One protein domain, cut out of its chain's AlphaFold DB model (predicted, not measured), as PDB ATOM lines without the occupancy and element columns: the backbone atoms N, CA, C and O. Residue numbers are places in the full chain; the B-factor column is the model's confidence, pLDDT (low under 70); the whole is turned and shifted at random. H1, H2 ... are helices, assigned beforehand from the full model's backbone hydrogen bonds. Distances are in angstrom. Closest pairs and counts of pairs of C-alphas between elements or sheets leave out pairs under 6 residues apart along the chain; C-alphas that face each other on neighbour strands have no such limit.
ATOM      1  N   ILE A   2      60.625 132.781 187.332       64.50
ATOM      2  CA  ILE A   2      61.883 132.129 186.890       64.50
ATOM      3  C   ILE A   2      61.948 130.627 187.245       64.50
ATOM      4  O   ILE A   2      62.260 129.804 186.388       64.50
ATOM      5  N   TYR A   3      61.592 130.246 188.478       71.12
ATOM      6  CA  TYR A   3      61.607 128.840 188.914       71.12
ATOM      7  C   TYR A   3      60.597 127.959 188.168       71.12
ATOM      8  O   TYR A   3      60.920 126.836 187.802       71.12
ATOM      9  N   ALA A   4      59.411 128.490 187.856       69.00
ATOM     10  CA  ALA A   4      58.398 127.761 187.096       69.00
ATOM     11  C   ALA A   4      58.862 127.442 185.664       69.00
ATOM     12  O   ALA A   4      58.517 126.390 185.135       69.00
ATOM     13  N   ASN A   5      59.670 128.321 185.058       75.69
ATOM     14  CA  ASN A   5      60.226 128.087 183.726       75.69
ATOM     15  C   ASN A   5      61.321 127.004 183.748       75.69
ATOM     16  O   ASN A   5      61.360 126.134 182.888       75.69
ATOM     17  N   LYS A   6      62.166 126.988 184.790       81.69
ATOM     18  CA  LYS A   6      63.153 125.911 184.982       81.69
ATOM     19  C   LYS A   6      62.481 124.549 185.184       81.69
ATOM     20  O   LYS A   6      62.886 123.576 184.561       81.69
ATOM     21  N   ILE A   7      61.433 124.483 186.010       79.69
ATOM     22  CA  ILE A   7      60.678 123.243 186.255       79.69
ATOM     23  C   ILE A   7      60.041 122.718 184.965       79.69
ATOM     24  O   ILE A   7      60.078 121.513 184.728       79.69
ATOM     25  N   TYR A   8      59.503 123.605 184.123       79.19
ATOM     26  CA  TYR A   8      58.978 123.237 182.808       79.19
ATOM     27  C   TYR A   8      60.046 122.549 181.947       79.19
ATOM     28  O   TYR A   8      59.839 121.416 181.525       79.19
ATOM     29  N   ILE A   9      61.211 123.184 181.788       82.69
ATOM     30  CA  ILE A   9      62.327 122.654 180.991       82.69
ATOM     31  C   ILE A   9      62.778 121.283 181.518       82.69
ATOM     32  O   ILE A   9      62.928 120.334 180.754       82.69
ATOM     33  N   TYR A  10      62.966 121.134 182.833       85.38
ATOM     34  CA  TYR A  10      63.367 119.844 183.405       85.38
ATOM     35  C   TYR A  10      62.294 118.767 183.248       85.38
ATOM     36  O   TYR A  10      62.631 117.602 183.034       85.38
ATOM     37  N   SER A  11      61.016 119.146 183.337       81.75
ATOM     38  CA  SER A  11      59.906 118.223 183.104       81.75
ATOM     39  C   SER A  11      59.950 117.723 181.666       81.75
ATOM     40  O   SER A  11      59.908 116.521 181.445       81.75
ATOM     41  N   GLU A  12      60.133 118.619 180.700       82.19
ATOM     42  CA  GLU A  12      60.252 118.282 179.282       82.19
ATOM     43  C   GLU A  12      61.363 117.250 179.016       82.19
ATOM     44  O   GLU A  12      61.099 116.201 178.427       82.19
ATOM     45  N   TYR A  13      62.564 117.460 179.569       86.38
ATOM     46  CA  TYR A  13      63.650 116.478 179.488       86.38
ATOM     47  C   TYR A  13      63.310 115.144 180.161       86.38
ATOM     48  O   TYR A  13      63.607 114.081 179.616       86.38
ATOM     49  N   CYS A  14      62.679 115.168 181.336       85.88
ATOM     50  CA  CYS A  14      62.295 113.939 182.032       85.88
ATOM     51  C   CYS A  14      61.246 113.148 181.243       85.88
ATOM     52  O   CYS A  14      61.358 111.928 181.149       85.88
ATOM     53  N   PHE A  15      60.280 113.829 180.621       81.94
ATOM     54  CA  PHE A  15      59.293 113.211 179.737       81.94
ATOM     55  C   PHE A  15      59.944 112.634 178.480       81.94
ATOM     56  O   PHE A  15      59.632 111.504 178.105       81.94
ATOM     57  N   PHE A  16      60.879 113.357 177.859       84.62
ATOM     58  CA  PHE A  16      61.643 112.840 176.724       84.62
ATOM     59  C   PHE A  16      62.350 111.533 177.070       84.62
ATOM     60  O   PHE A  16      62.172 110.528 176.382       84.62
ATOM     61  N   LEU A  17      63.123 111.541 178.159       86.88
ATOM     62  CA  LEU A  17      63.855 110.370 178.618       86.88
ATOM     63  C   LEU A  17      62.874 109.253 178.983       86.88
ATOM     64  O   LEU A  17      63.062 108.117 178.562       86.88
ATOM     65  N   LEU A  18      61.767 109.559 179.659       85.31
ATOM     66  CA  LEU A  18      60.738 108.570 179.960       85.31
ATOM     67  C   LEU A  18      60.210 107.883 178.690       85.31
ATOM     68  O   LEU A  18      60.129 106.654 178.681       85.31
ATOM     69  N   PHE A  19      59.888 108.625 177.626       82.62
ATOM     70  CA  PHE A  19      59.462 108.046 176.346       82.62
ATOM     71  C   PHE A  19      60.572 107.220 175.693       82.62
ATOM     72  O   PHE A  19      60.338 106.073 175.315       82.62
ATOM     73  N   LEU A  20      61.785 107.769 175.625       85.00
ATOM     74  CA  LEU A  20      62.964 107.115 175.060       85.00
ATOM     75  C   LEU A  20      63.218 105.748 175.712       85.00
ATOM     76  O   LEU A  20      63.251 104.720 175.038       85.00
ATOM     77  N   PHE A  21      63.330 105.734 177.042       84.81
ATOM     78  CA  PHE A  21      63.563 104.523 177.822       84.81
ATOM     79  C   PHE A  21      62.369 103.568 177.756       84.81
ATOM     80  O   PHE A  21      62.572 102.360 177.727       84.81
ATOM     81  N   SER A  22      61.134 104.078 177.699       81.12
ATOM     82  CA  SER A  22      59.938 103.228 177.628       81.12
ATOM     83  C   SER A  22      59.783 102.491 176.305       81.12
ATOM     84  O   SER A  22      59.141 101.447 176.289       81.12
ATOM     85  N   PHE A  23      60.309 103.039 175.211       80.69
ATOM     86  CA  PHE A  23      60.172 102.432 173.888       80.69
ATOM     87  C   PHE A  23      61.314 101.475 173.559       80.69
ATOM     88  O   PHE A  23      61.085 100.480 172.873       80.69
ATOM     89  N   ILE A  24      62.522 101.778 174.037       78.50
ATOM     90  CA  ILE A  24      63.753 101.106 173.604       78.50
ATOM     91  C   ILE A  24      64.231 100.079 174.620       78.50
ATOM     92  O   ILE A  24      64.733  99.028 174.240       78.50
ATOM     93  N   LEU A  25      64.107 100.389 175.908       78.94
ATOM     94  CA  LEU A  25      64.754  99.618 176.955       78.94
ATOM     95  C   LEU A  25      63.742  98.780 177.738       78.94
ATOM     96  O   LEU A  25      62.545  99.086 177.743       78.94
ATOM     97  N   PRO A  26      64.216  97.720 178.421       70.19
ATOM     98  CA  PRO A  26      63.376  96.928 179.303       70.19
ATOM     99  C   PRO A  26      62.751  97.834 180.367       70.19
ATOM    100  O   PRO A  26      63.193  98.977 180.547       70.19
ATOM    101  N   PRO A  27      61.768  97.345 181.140       64.88
ATOM    102  CA  PRO A  27      61.314  98.015 182.356       64.88
ATOM    103  C   PRO A  27      62.435  98.047 183.425       64.88
ATOM    104  O   PRO A  27      62.343  97.434 184.484       64.88
ATOM    105  N   LEU A  28      63.513  98.781 183.141       66.00
ATOM    106  CA  LEU A  28      64.709  98.956 183.947       66.00
ATOM    107  C   LEU A  28      64.531 100.111 184.938       66.00
ATOM    108  O   LEU A  28      63.668 100.986 184.797       66.00
ATOM    109  N   PHE A  29      65.434 100.144 185.920       63.69
ATOM    110  CA  PHE A  29      65.571 101.208 186.915       63.69
ATOM    111  C   PHE A  29      65.519 102.644 186.338       63.69
ATOM    112  O   PHE A  29      64.781 103.453 186.903       63.69
ATOM    113  N   PRO A  30      66.159 102.982 185.194       73.25
ATOM    114  CA  PRO A  30      66.120 104.341 184.651       73.25
ATOM    115  C   PRO A  30      64.704 104.834 184.328       73.25
ATOM    116  O   PRO A  30      64.364 105.963 184.671       73.25
ATOM    117  N   LYS A  31      63.830 103.988 183.759       74.44
ATOM    118  CA  LYS A  31      62.432 104.359 183.471       74.44
ATOM    119  C   LYS A  31      61.691 104.752 184.751       74.44
ATOM    120  O   LYS A  31      60.977 105.751 184.765       74.44
ATOM    121  N   LYS A  32      61.884 103.984 185.830       78.44
ATOM    122  CA  LYS A  32      61.267 104.249 187.140       78.44
ATOM    123  C   LYS A  32      61.769 105.566 187.733       78.44
ATOM    124  O   LYS A  32      60.966 106.327 188.265       78.44
ATOM    125  N   ILE A  33      63.064 105.862 187.586       81.56
ATOM    126  CA  ILE A  33      63.644 107.139 188.018       81.56
ATOM    127  C   ILE A  33      63.025 108.301 187.245       81.56
ATOM    128  O   ILE A  33      62.526 109.228 187.868       81.56
ATOM    129  N   PHE A  34      63.018 108.265 185.909       82.88
ATOM    130  CA  PHE A  34      62.480 109.377 185.113       82.88
ATOM    131  C   PHE A  34      60.987 109.575 185.333       82.88
ATOM    132  O   PHE A  34      60.510 110.707 185.348       82.88
ATOM    133  N   PHE A  35      60.257 108.491 185.571       81.44
ATOM    134  CA  PHE A  35      58.865 108.551 185.977       81.44
ATOM    135  C   PHE A  35      58.695 109.259 187.329       81.44
ATOM    136  O   PHE A  35      57.925 110.214 187.429       81.44
ATOM    137  N   ALA A  36      59.455 108.857 188.352       81.81
ATOM    138  CA  ALA A  36      59.416 109.485 189.671       81.81
ATOM    139  C   ALA A  36      59.857 110.958 189.625       81.81
ATOM    140  O   ALA A  36      59.187 111.817 190.190       81.81
ATOM    141  N   LEU A  37      60.935 111.268 188.900       84.12
ATOM    142  CA  LEU A  37      61.406 112.637 188.686       84.12
ATOM    143  C   LEU A  37      60.357 113.484 187.972       84.12
ATOM    144  O   LEU A  37      60.130 114.619 188.382       84.12
ATOM    145  N   SER A  38      59.677 112.931 186.963       81.81
ATOM    146  CA  SER A  38      58.562 113.614 186.303       81.81
ATOM    147  C   SER A  38      57.485 113.951 187.331       81.81
ATOM    148  O   SER A  38      57.125 115.112 187.460       81.81
ATOM    149  N   LEU A  39      57.038 112.991 188.148       79.31
ATOM    150  CA  LEU A  39      56.041 113.249 189.196       79.31
ATOM    151  C   LEU A  39      56.488 114.313 190.214       79.31
ATOM    152  O   LEU A  39      55.697 115.189 190.566       79.31
ATOM    153  N   VAL A  40      57.748 114.280 190.656       83.31
ATOM    154  CA  VAL A  40      58.296 115.266 191.603       83.31
ATOM    155  C   VAL A  40      58.342 116.660 190.985       83.31
ATOM    156  O   VAL A  40      57.895 117.621 191.608       83.31
ATOM    157  N   LEU A  41      58.849 116.794 189.759       80.31
ATOM    158  CA  LEU A  41      58.918 118.082 189.067       80.31
ATOM    159  C   LEU A  41      57.527 118.664 188.827       80.31
ATOM    160  O   LEU A  41      57.332 119.868 188.985       80.31
ATOM    161  N   LEU A  42      56.547 117.813 188.536       75.69
ATOM    162  CA  LEU A  42      55.150 118.212 188.430       75.69
ATOM    163  C   LEU A  42      54.621 118.736 189.761       75.69
ATOM    164  O   LEU A  42      54.097 119.849 189.806       75.69
ATOM    165  N   PHE A  43      54.836 117.992 190.849       76.81
ATOM    166  CA  PHE A  43      54.467 118.420 192.198       76.81
ATOM    167  C   PHE A  43      55.078 119.777 192.569       76.81
ATOM    168  O   PHE A  43      54.368 120.686 192.999       76.81
ATOM    169  N   LEU A  44      56.375 119.960 192.314       79.94
ATOM    170  CA  LEU A  44      57.052 121.239 192.520       79.94
ATOM    171  C   LEU A  44      56.450 122.340 191.636       79.94
ATOM    172  O   LEU A  44      56.186 123.441 192.115       79.94
ATOM    173  N   GLY A  45      56.179 122.049 190.363       74.94
ATOM    174  CA  GLY A  45      55.530 122.977 189.438       74.94
ATOM    175  C   GLY A  45      54.180 123.474 189.956       74.94
ATOM    176  O   GLY A  45      53.882 124.666 189.828       74.94
ATOM    177  N   PHE A  46      53.403 122.596 190.599       71.56
ATOM    178  CA  PHE A  46      52.148 122.959 191.259       71.56
ATOM    179  C   PHE A  46      52.375 123.877 192.463       71.56
ATOM    180  O   PHE A  46      51.755 124.941 192.532       71.56
ATOM    181  N   LEU A  47      53.296 123.523 193.368       74.88
ATOM    182  CA  LEU A  47      53.605 124.333 194.553       74.88
ATOM    183  C   LEU A  47      54.056 125.754 194.179       74.88
ATOM    184  O   LEU A  47      53.569 126.733 194.740       74.88
ATOM    185  N   TYR A  48      54.931 125.887 193.178       74.56
ATOM    186  CA  TYR A  48      55.490 127.183 192.775       74.56
ATOM    187  C   TYR A  48      54.537 128.070 191.958       74.56
ATOM    188  O   TYR A  48      54.789 129.273 191.843       74.56
ATOM    189  N   ARG A  49      53.460 127.525 191.370       68.50
ATOM    190  CA  ARG A  49      52.440 128.323 190.654       68.50
ATOM    191  C   ARG A  49      51.296 128.804 191.551       68.50
ATOM    192  O   ARG A  49      50.529 129.657 191.110       68.50
ATOM    193  N   GLY A  50      51.181 128.301 192.784       55.94
ATOM    194  CA  GLY A  50      50.272 128.829 193.812       55.94
ATOM    195  C   GLY A  50      48.773 128.770 193.478       55.94
ATOM    196  O   GLY A  50      47.980 129.433 194.138       55.94
ATOM    197  N   ARG A  51      48.361 128.014 192.452       57.66
ATOM    198  CA  ARG A  51      46.952 127.859 192.051       57.66
ATOM    199  C   ARG A  51      46.608 126.386 191.853       57.66
ATOM    200  O   ARG A  51      46.658 125.875 190.739       57.66
ATOM    201  N   LEU A  52      46.209 125.721 192.934       56.56
ATOM    202  CA  LEU A  52      45.474 124.457 192.861       56.56
ATOM    203  C   LEU A  52      44.019 124.769 192.478       56.56
ATOM    204  O   LEU A  52      43.159 124.926 193.335       56.56
ATOM    205  N   SER A  53      43.731 124.933 191.186       59.03
ATOM    206  CA  SER A  53      42.335 124.960 190.723       59.03
ATOM    207  C   SER A  53      41.673 123.569 190.779       59.03
ATOM    208  O   SER A  53      42.350 122.545 190.729       59.03
ATOM    209  N   VAL A  54      40.339 123.518 190.836       57.00
ATOM    210  CA  VAL A  54      39.524 122.281 190.884       57.00
ATOM    211  C   VAL A  54      39.948 121.190 189.867       57.00
ATOM    212  O   VAL A  54      40.027 120.026 190.260       57.00
ATOM    213  N   PRO A  55      40.336 121.511 188.613       59.34
ATOM    214  CA  PRO A  55      40.890 120.535 187.669       59.34
ATOM    215  C   PRO A  55      42.138 119.759 188.133       59.34
ATOM    216  O   PRO A  55      42.424 118.722 187.545       59.34
ATOM    217  N   TYR A  56      42.888 120.239 189.136       58.72
ATOM    218  CA  TYR A  56      44.103 119.588 189.664       58.72
ATOM    219  C   TYR A  56      43.830 118.680 190.862       58.72
ATOM    220  O   TYR A  56      44.555 117.712 191.080       58.72
ATOM    221  N   ILE A  57      42.793 118.993 191.641       64.69
ATOM    222  CA  ILE A  57      42.407 118.194 192.805       64.69
ATOM    223  C   ILE A  57      41.880 116.837 192.332       64.69
ATOM    224  O   ILE A  57      42.227 115.816 192.914       64.69
ATOM    225  N   ASN A  58      41.125 116.803 191.230       67.19
ATOM    226  CA  ASN A  58      40.494 115.574 190.753       67.19
ATOM    227  C   ASN A  58      41.517 114.471 190.409       67.19
ATOM    228  O   ASN A  58      41.401 113.390 190.982       67.19
ATOM    229  N   PRO A  59      42.554 114.698 189.571       67.50
ATOM    230  CA  PRO A  59      43.575 113.680 189.311       67.50
ATOM    231  C   PRO A  59      44.318 113.225 190.574       67.50
ATOM    232  O   PRO A  59      44.621 112.045 190.705       67.50
ATOM    233  N   LEU A  60      44.576 114.138 191.516       69.38
ATOM    234  CA  LEU A  60      45.209 113.825 192.802       69.38
ATOM    235  C   LEU A  60      44.319 112.940 193.680       69.38
ATOM    236  O   LEU A  60      44.818 111.978 194.254       69.38
ATOM    237  N   ILE A  61      43.013 113.219 193.742       71.50
ATOM    238  CA  ILE A  61      42.024 112.382 194.435       71.50
ATOM    239  C   ILE A  61      41.957 110.998 193.792       71.50
ATOM    240  O   ILE A  61      41.960 110.008 194.517       71.50
ATOM    241  N   PHE A  62      41.947 110.906 192.456       72.75
ATOM    242  CA  PHE A  62      41.992 109.614 191.768       72.75
ATOM    243  C   PHE A  62      43.267 108.844 192.131       72.75
ATOM    244  O   PHE A  62      43.176 107.690 192.541       72.75
ATOM    245  N   VAL A  63      44.443 109.480 192.069       74.44
ATOM    246  CA  VAL A  63      45.712 108.854 192.484       74.44
ATOM    247  C   VAL A  63      45.648 108.390 193.937       74.44
ATOM    248  O   VAL A  63      46.045 107.266 194.217       74.44
ATOM    249  N   LEU A  64      45.109 109.203 194.848       76.56
ATOM    250  CA  LEU A  64      44.935 108.848 196.258       76.56
ATOM    251  C   LEU A  64      43.995 107.657 196.446       76.56
ATOM    252  O   LEU A  64      44.326 106.748 197.198       76.56
ATOM    253  N   PHE A  65      42.859 107.628 195.750       77.12
ATOM    254  CA  PHE A  65      41.900 106.529 195.826       77.12
ATOM    255  C   PHE A  65      42.532 105.207 195.376       77.12
ATOM    256  O   PHE A  65      42.465 104.206 196.090       77.12
ATOM    257  N   PHE A  66      43.218 105.212 194.231       77.81
ATOM    258  CA  PHE A  66      43.890 104.018 193.719       77.81
ATOM    259  C   PHE A  66      45.153 103.653 194.509       77.81
ATOM    260  O   PHE A  66      45.475 102.475 194.622       77.81
ATOM    261  N   TYR A  67      45.837 104.628 195.110       77.06
ATOM    262  CA  TYR A  67      46.935 104.376 196.044       77.06
ATOM    263  C   TYR A  67      46.437 103.698 197.321       77.06
ATOM    264  O   TYR A  67      47.026 102.716 197.756       77.06
ATOM    265  N   ILE A  68      45.324 104.171 197.893       76.94
ATOM    266  CA  ILE A  68      44.682 103.535 199.049       76.94
ATOM    267  C   ILE A  68      44.285 102.102 198.689       76.94
ATOM    268  O   ILE A  68      44.623 101.193 199.439       76.94
ATOM    269  N   TYR A  69      43.654 101.888 197.529       73.62
ATOM    270  CA  TYR A  69      43.296 100.555 197.037       73.62
ATOM    271  C   TYR A  69      44.516  99.628 196.900       73.62
ATOM    272  O   TYR A  69      44.472  98.483 197.342       73.62
ATOM    273  N   TRP A  70      45.633 100.137 196.370       76.75
ATOM    274  CA  TRP A  70      46.900  99.404 196.309       76.75
ATOM    275  C   TRP A  70      47.463  99.083 197.700       76.75
ATOM    276  O   TRP A  70      47.856  97.950 197.962       76.75
ATOM    277  N   CYS A  71      47.407 100.026 198.642       76.69
ATOM    278  CA  CYS A  71      47.794  99.804 200.037       76.69
ATOM    279  C   CYS A  71      46.878  98.825 200.793       76.69
ATOM    280  O   CYS A  71      47.258  98.385 201.876       76.69
ATOM    281  N   MET A  72      45.698  98.471 200.266       77.25
ATOM    282  CA  MET A  72      44.845  97.425 200.846       77.25
ATOM    283  C   MET A  72      45.267  96.008 200.432       77.25
ATOM    284  O   MET A  72      44.775  95.048 201.021       77.25
ATOM    285  N   TYR A  73      46.202  95.853 199.483       75.88
ATOM    286  CA  TYR A  73      46.737  94.544 199.086       75.88
ATOM    287  C   TYR A  73      47.256  93.704 200.272       75.88
ATOM    288  O   TYR A  73      46.817  92.563 200.418       75.88
ATOM    289  N   PRO A  74      48.101  94.233 201.185       75.69
ATOM    290  CA  PRO A  74      48.606  93.464 202.325       75.69
ATOM    291  C   PRO A  74      47.514  93.006 203.302       75.69
ATOM    292  O   PRO A  74      47.765  92.139 204.132       75.69
ATOM    293  N   LEU A  75      46.309  93.582 203.217       80.19
ATOM    294  CA  LEU A  75      45.153  93.206 204.031       80.19
ATOM    295  C   LEU A  75      44.369  92.021 203.429       80.19
ATOM    296  O   LEU A  75      43.342  91.639 203.980       80.19
ATOM    297  N   GLY A  76      44.837  91.444 202.315       73.81
ATOM    298  CA  GLY A  76      44.338  90.185 201.745       73.81
ATOM    299  C   GLY A  76      43.055  90.285 200.916       73.81
ATOM    300  O   GLY A  76      42.590  89.276 200.400       73.81
ATOM    301  N   ASN A  77      42.489  91.483 200.756       69.56
ATOM    302  CA  ASN A  77      41.186  91.684 200.106       69.56
ATOM    303  C   ASN A  77      41.277  92.129 198.636       69.56
ATOM    304  O   ASN A  77      40.257  92.454 198.028       69.56
ATOM    305  N   VAL A  78      42.486  92.213 198.074       74.94
ATOM    306  CA  VAL A  78      42.729  92.786 196.747       74.94
ATOM    307  C   VAL A  78      43.818  91.992 196.029       74.94
ATOM    308  O   VAL A  78      44.819  91.629 196.636       74.94
ATOM    309  N   ASP A  79      43.632  91.744 194.735       81.31
ATOM    310  CA  ASP A  79      44.637  91.131 193.865       81.31
ATOM    311  C   ASP A  79      45.811  92.106 193.602       81.31
ATOM    312  O   ASP A  79      45.613  93.292 193.299       81.31
ATOM    313  N   PHE A  80      47.049  91.621 193.750       78.56
ATOM    314  CA  PHE A  80      48.258  92.440 193.602       78.56
ATOM    315  C   PHE A  80      48.437  92.995 192.190       78.56
ATOM    316  O   PHE A  80      48.791  94.165 192.016       78.56
ATOM    317  N   ASP A  81      48.204  92.165 191.180       77.56
ATOM    318  CA  ASP A  81      48.438  92.519 189.787       77.56
ATOM    319  C   ASP A  81      47.396  93.538 189.339       77.56
ATOM    320  O   ASP A  81      47.729  94.572 188.754       77.56
ATOM    321  N   VAL A  82      46.139  93.311 189.724       74.50
ATOM    322  CA  VAL A  82      45.025  94.218 189.435       74.50
ATOM    323  C   VAL A  82      45.232  95.570 190.119       74.50
ATOM    324  O   VAL A  82      45.135  96.617 189.473       74.50
ATOM    325  N   SER A  83      45.562  95.581 191.413       75.44
ATOM    326  CA  SER A  83      45.810  96.832 192.142       75.44
ATOM    327  C   SER A  83      47.007  97.604 191.595       75.44
ATOM    328  O   SER A  83      46.937  98.826 191.440       75.44
ATOM    329  N   THR A  84      48.082  96.903 191.236       75.81
ATOM    330  CA  THR A  84      49.260  97.504 190.607       75.81
ATOM    331  C   THR A  84      48.909  98.089 189.241       75.81
ATOM    332  O   THR A  84      49.279  99.227 188.945       75.81
ATOM    333  N   GLN A  85      48.141  97.372 188.419       76.81
ATOM    334  CA  GLN A  85      47.697  97.853 187.113       76.81
ATOM    335  C   GLN A  85      46.825  99.109 187.234       76.81
ATOM    336  O   GLN A  85      47.044 100.078 186.500       76.81
ATOM    337  N   PHE A  86      45.876  99.138 188.175       74.94
ATOM    338  CA  PHE A  86      45.037 100.315 188.422       74.94
ATOM    339  C   PHE A  86      45.848 101.515 188.914       74.94
ATOM    340  O   PHE A  86      45.676 102.631 188.414       74.94
ATOM    341  N   PHE A  87      46.776 101.294 189.844       77.38
ATOM    342  CA  PHE A  87      47.642 102.351 190.352       77.38
ATOM    343  C   PHE A  87      48.527 102.942 189.246       77.38
ATOM    344  O   PHE A  87      48.527 104.157 189.032       77.38
ATOM    345  N   LEU A  88      49.208 102.093 188.470       76.81
ATOM    346  CA  LEU A  88      50.045 102.527 187.348       76.81
ATOM    347  C   LEU A  88      49.235 103.255 186.268       76.81
ATOM    348  O   LEU A  88      49.681 104.288 185.764       76.81
ATOM    349  N   SER A  89      48.033 102.771 185.948       71.88
ATOM    350  CA  SER A  89      47.135 103.425 184.984       71.88
ATOM    351  C   SER A  89      46.741 104.828 185.445       71.88
ATOM    352  O   SER A  89      46.737 105.775 184.659       71.88
ATOM    353  N   THR A  90      46.481 104.996 186.739       76.06
ATOM    354  CA  THR A  90      46.112 106.292 187.316       76.06
ATOM    355  C   THR A  90      47.285 107.266 187.329       76.06
ATOM    356  O   THR A  90      47.130 108.440 186.987       76.06
ATOM    357  N   LEU A  91      48.488 106.789 187.651       75.25
ATOM    358  CA  LEU A  91      49.686 107.618 187.559       75.25
ATOM    359  C   LEU A  91      49.986 108.039 186.110       75.25
ATOM    360  O   LEU A  91      50.403 109.172 185.873       75.25
ATOM    361  N   MET A  92      49.718 107.173 185.127       75.06
ATOM    362  CA  MET A  92      49.806 107.538 183.709       75.06
ATOM    363  C   MET A  92      48.811 108.645 183.336       75.06
ATOM    364  O   MET A  92      49.188 109.584 182.635       75.06
ATOM    365  N   LEU A  93      47.573 108.602 183.841       72.38
ATOM    366  CA  LEU A  93      46.605 109.693 183.656       72.38
ATOM    367  C   LEU A  93      47.109 111.014 184.256       72.38
ATOM    368  O   LEU A  93      46.935 112.074 183.653       72.38
ATOM    369  N   PHE A  94      47.791 110.958 185.400       72.69
ATOM    370  CA  PHE A  94      48.400 112.133 186.026       72.69
ATOM    371  C   PHE A  94      49.544 112.730 185.182       72.69
ATOM    372  O   PHE A  94      49.673 113.952 185.052       72.69
ATOM    373  N   LEU A  95      50.343 111.879 184.533       74.44
ATOM    374  CA  LEU A  95      51.348 112.314 183.558       74.44
ATOM    375  C   LEU A  95      50.712 112.928 182.302       74.44
ATOM    376  O   LEU A  95      51.173 113.970 181.840       74.44
ATOM    377  N   PHE A  96      49.632 112.349 181.770       73.69
ATOM    378  CA  PHE A  96      48.908 112.932 180.632       73.69
ATOM    379  C   PHE A  96      48.325 114.303 180.958       73.69
ATOM    380  O   PHE A  96      48.459 115.246 180.178       73.69
ATOM    381  N   TYR A  97      47.719 114.434 182.135       73.25
ATOM    382  CA  TYR A  97      47.218 115.712 182.618       73.25
ATOM    383  C   TYR A  97      48.316 116.782 182.617       73.25
ATOM    384  O   TYR A  97      48.114 117.922 182.199       73.25
ATOM    385  N   SER A  98      49.511 116.387 183.036       69.56
ATOM    386  CA  SER A  98      50.672 117.258 183.110       69.56
ATOM    387  C   SER A  98      51.166 117.721 181.746       69.56
ATOM    388  O   SER A  98      51.435 118.907 181.566       69.56
ATOM    389  N   VAL A  99      51.208 116.818 180.765       74.31
ATOM    390  CA  VAL A  99      51.483 117.161 179.364       74.31
ATOM    391  C   VAL A  99      50.540 118.258 178.878       74.31
ATOM    392  O   VAL A  99      50.995 119.271 178.343       74.31
ATOM    393  N   VAL A 100      49.238 118.090 179.114       76.50
ATOM    394  CA  VAL A 100      48.214 119.051 178.683       76.50
ATOM    395  C   VAL A 100      48.359 120.379 179.426       76.50
ATOM    396  O   VAL A 100      48.339 121.442 178.806       76.50
ATOM    397  N   HIS A 101      48.537 120.341 180.748       73.06
ATOM    398  CA  HIS A 101      48.588 121.553 181.557       73.06
ATOM    399  C   HIS A 101      49.834 122.399 181.278       73.06
ATOM    400  O   HIS A 101      49.741 123.617 181.098       73.06
ATOM    401  N   PHE A 102      51.002 121.759 181.247       71.19
ATOM    402  CA  PHE A 102      52.254 122.441 180.960       71.19
ATOM    403  C   PHE A 102      52.416 122.745 179.471       71.19
ATOM    404  O   PHE A 102      53.281 123.541 179.130       71.19
ATOM    405  N   ARG A 103      51.548 122.203 178.600       76.12
ATOM    406  CA  ARG A 103      51.669 122.294 177.139       76.12
ATOM    407  C   ARG A 103      53.039 121.790 176.685       76.12
ATOM    408  O   ARG A 103      53.738 122.458 175.926       76.12
ATOM    409  N   LEU A 104      53.449 120.642 177.222       77.25
ATOM    410  CA  LEU A 104      54.677 119.984 176.787       77.25
ATOM    411  C   LEU A 104      54.505 119.566 175.326       77.25
ATOM    412  O   LEU A 104      53.489 118.956 174.980       77.25
ATOM    413  N   ASP A 105      55.489 119.867 174.477       81.06
ATOM    414  CA  ASP A 105      55.470 119.428 173.082       81.06
ATOM    415  C   ASP A 105      55.831 117.941 172.997       81.06
ATOM    416  O   ASP A 105      56.938 117.534 172.651       81.06
ATOM    417  N   VAL A 106      54.872 117.084 173.338       79.44
ATOM    418  CA  VAL A 106      55.059 115.630 173.268       79.44
ATOM    419  C   VAL A 106      55.217 115.156 171.828       79.44
ATOM    420  O   VAL A 106      55.823 114.111 171.609       79.44
TER     421      VAL A 106
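Overview. This is residues 2 to 106 of the 248 residues of an uncharacterized protein of Agarivorans albus MKT 106 (UniProt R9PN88). What shape does the model make? Two helical hairpins, H1 with H2 and H3 with H4, form the arms of a flat V; they meet around residues 38 to 42 of H2 and residues 95 to 98 of H4, and the link from H2 to H3 lies at the V's closed end. The hairpin turns, residues 25 to 28 and 72 to 79, are at the V's open ends, and residues 23 to 28 stick out freely. What is it made of? The printed part has 105 residues with four named helices, in the order H1, H2, H3, H4, and no named strand; the class is all helix. How large is it? It is compact, with a radius of gyration of the C-alphas of 14.9 A, and the C-alphas span 48 by 36 by 17 A.

Arrangement. What touches the first of the two longest helices? H1, residues 2 to 24, touches H2, residues 29 to 49, and their closest C-alphas, of Leu 18 and Phe 34, are 5.5 A apart. They form a helical hairpin at a shallow tilt of 23 degrees, opposite ways. What does the other of the longest helices touch? H4, residues 80 to 102, touches H3, residues 54 to 71, and their closest C-alphas, of Trp 70 and Ser 83, are 5.0 A apart. These two form a helical hairpin at a shallow tilt of 18 degrees, opposite ways. How do the two hairpins stand to each other? H2 and H4 only just touch, with 3 pairs of C-alphas within 8 A, through residues 38 to 42 of H2 and residues 95 to 98 of H4 alone; the closest C-alphas, of Leu 42 and Ser 98, are 7.0 A apart, and the two helices run the same way at a steep tilt of 49 degrees. H1 and H4 are close but not clearly touching, with the C-alphas of Tyr 8 and Phe 102 the closest at 7.0 A. H3 is apart from H1 and from H2, and the helix packing is mostly aligned, with 2 of 3 touching pairs at a shallow tilt, but only just. What do the backbones show? Every O i to N i+4 pair is within hydrogen-bond range in H1, H2 and H4, and 11 of 14 are in H3.

Along the chain. Where do the two longest helices run? H1, residues 2 to 24, measures 33.8 A from first to last C-alpha and begins with C-alpha 2 at (61.883, 132.129, 186.890). H4, residues 80 to 102, measures 32.8 A and ends with C-alpha 102 at (52.254, 122.441, 180.960). Where are the other two? H2, residues 29 to 49, measures 30.4 A, and H3, residues 54 to 71, measures 25.6 A. H3 begins with C-alpha 54 at (39.524, 122.281, 190.884).

Size, cuts and confidence. How far does it reach? The two C-alphas farthest apart, those of Ile 2 and Gly 76, are 47.8 A apart, and the outline is flat. Is the printed part continuous, and how long are its links? It has no cut; the links from H1 to H2 and from H2 to H3 are tight, with 4 residues each, and the link from H3 to H4 is short, with 8 residues. Where is the confidence low? The mean pLDDT of the printed part is 75.3, and 19 residues are under 70: residues 2 and 4, residues 27 to 29, residues 49 to 60, and residues 77 and 98.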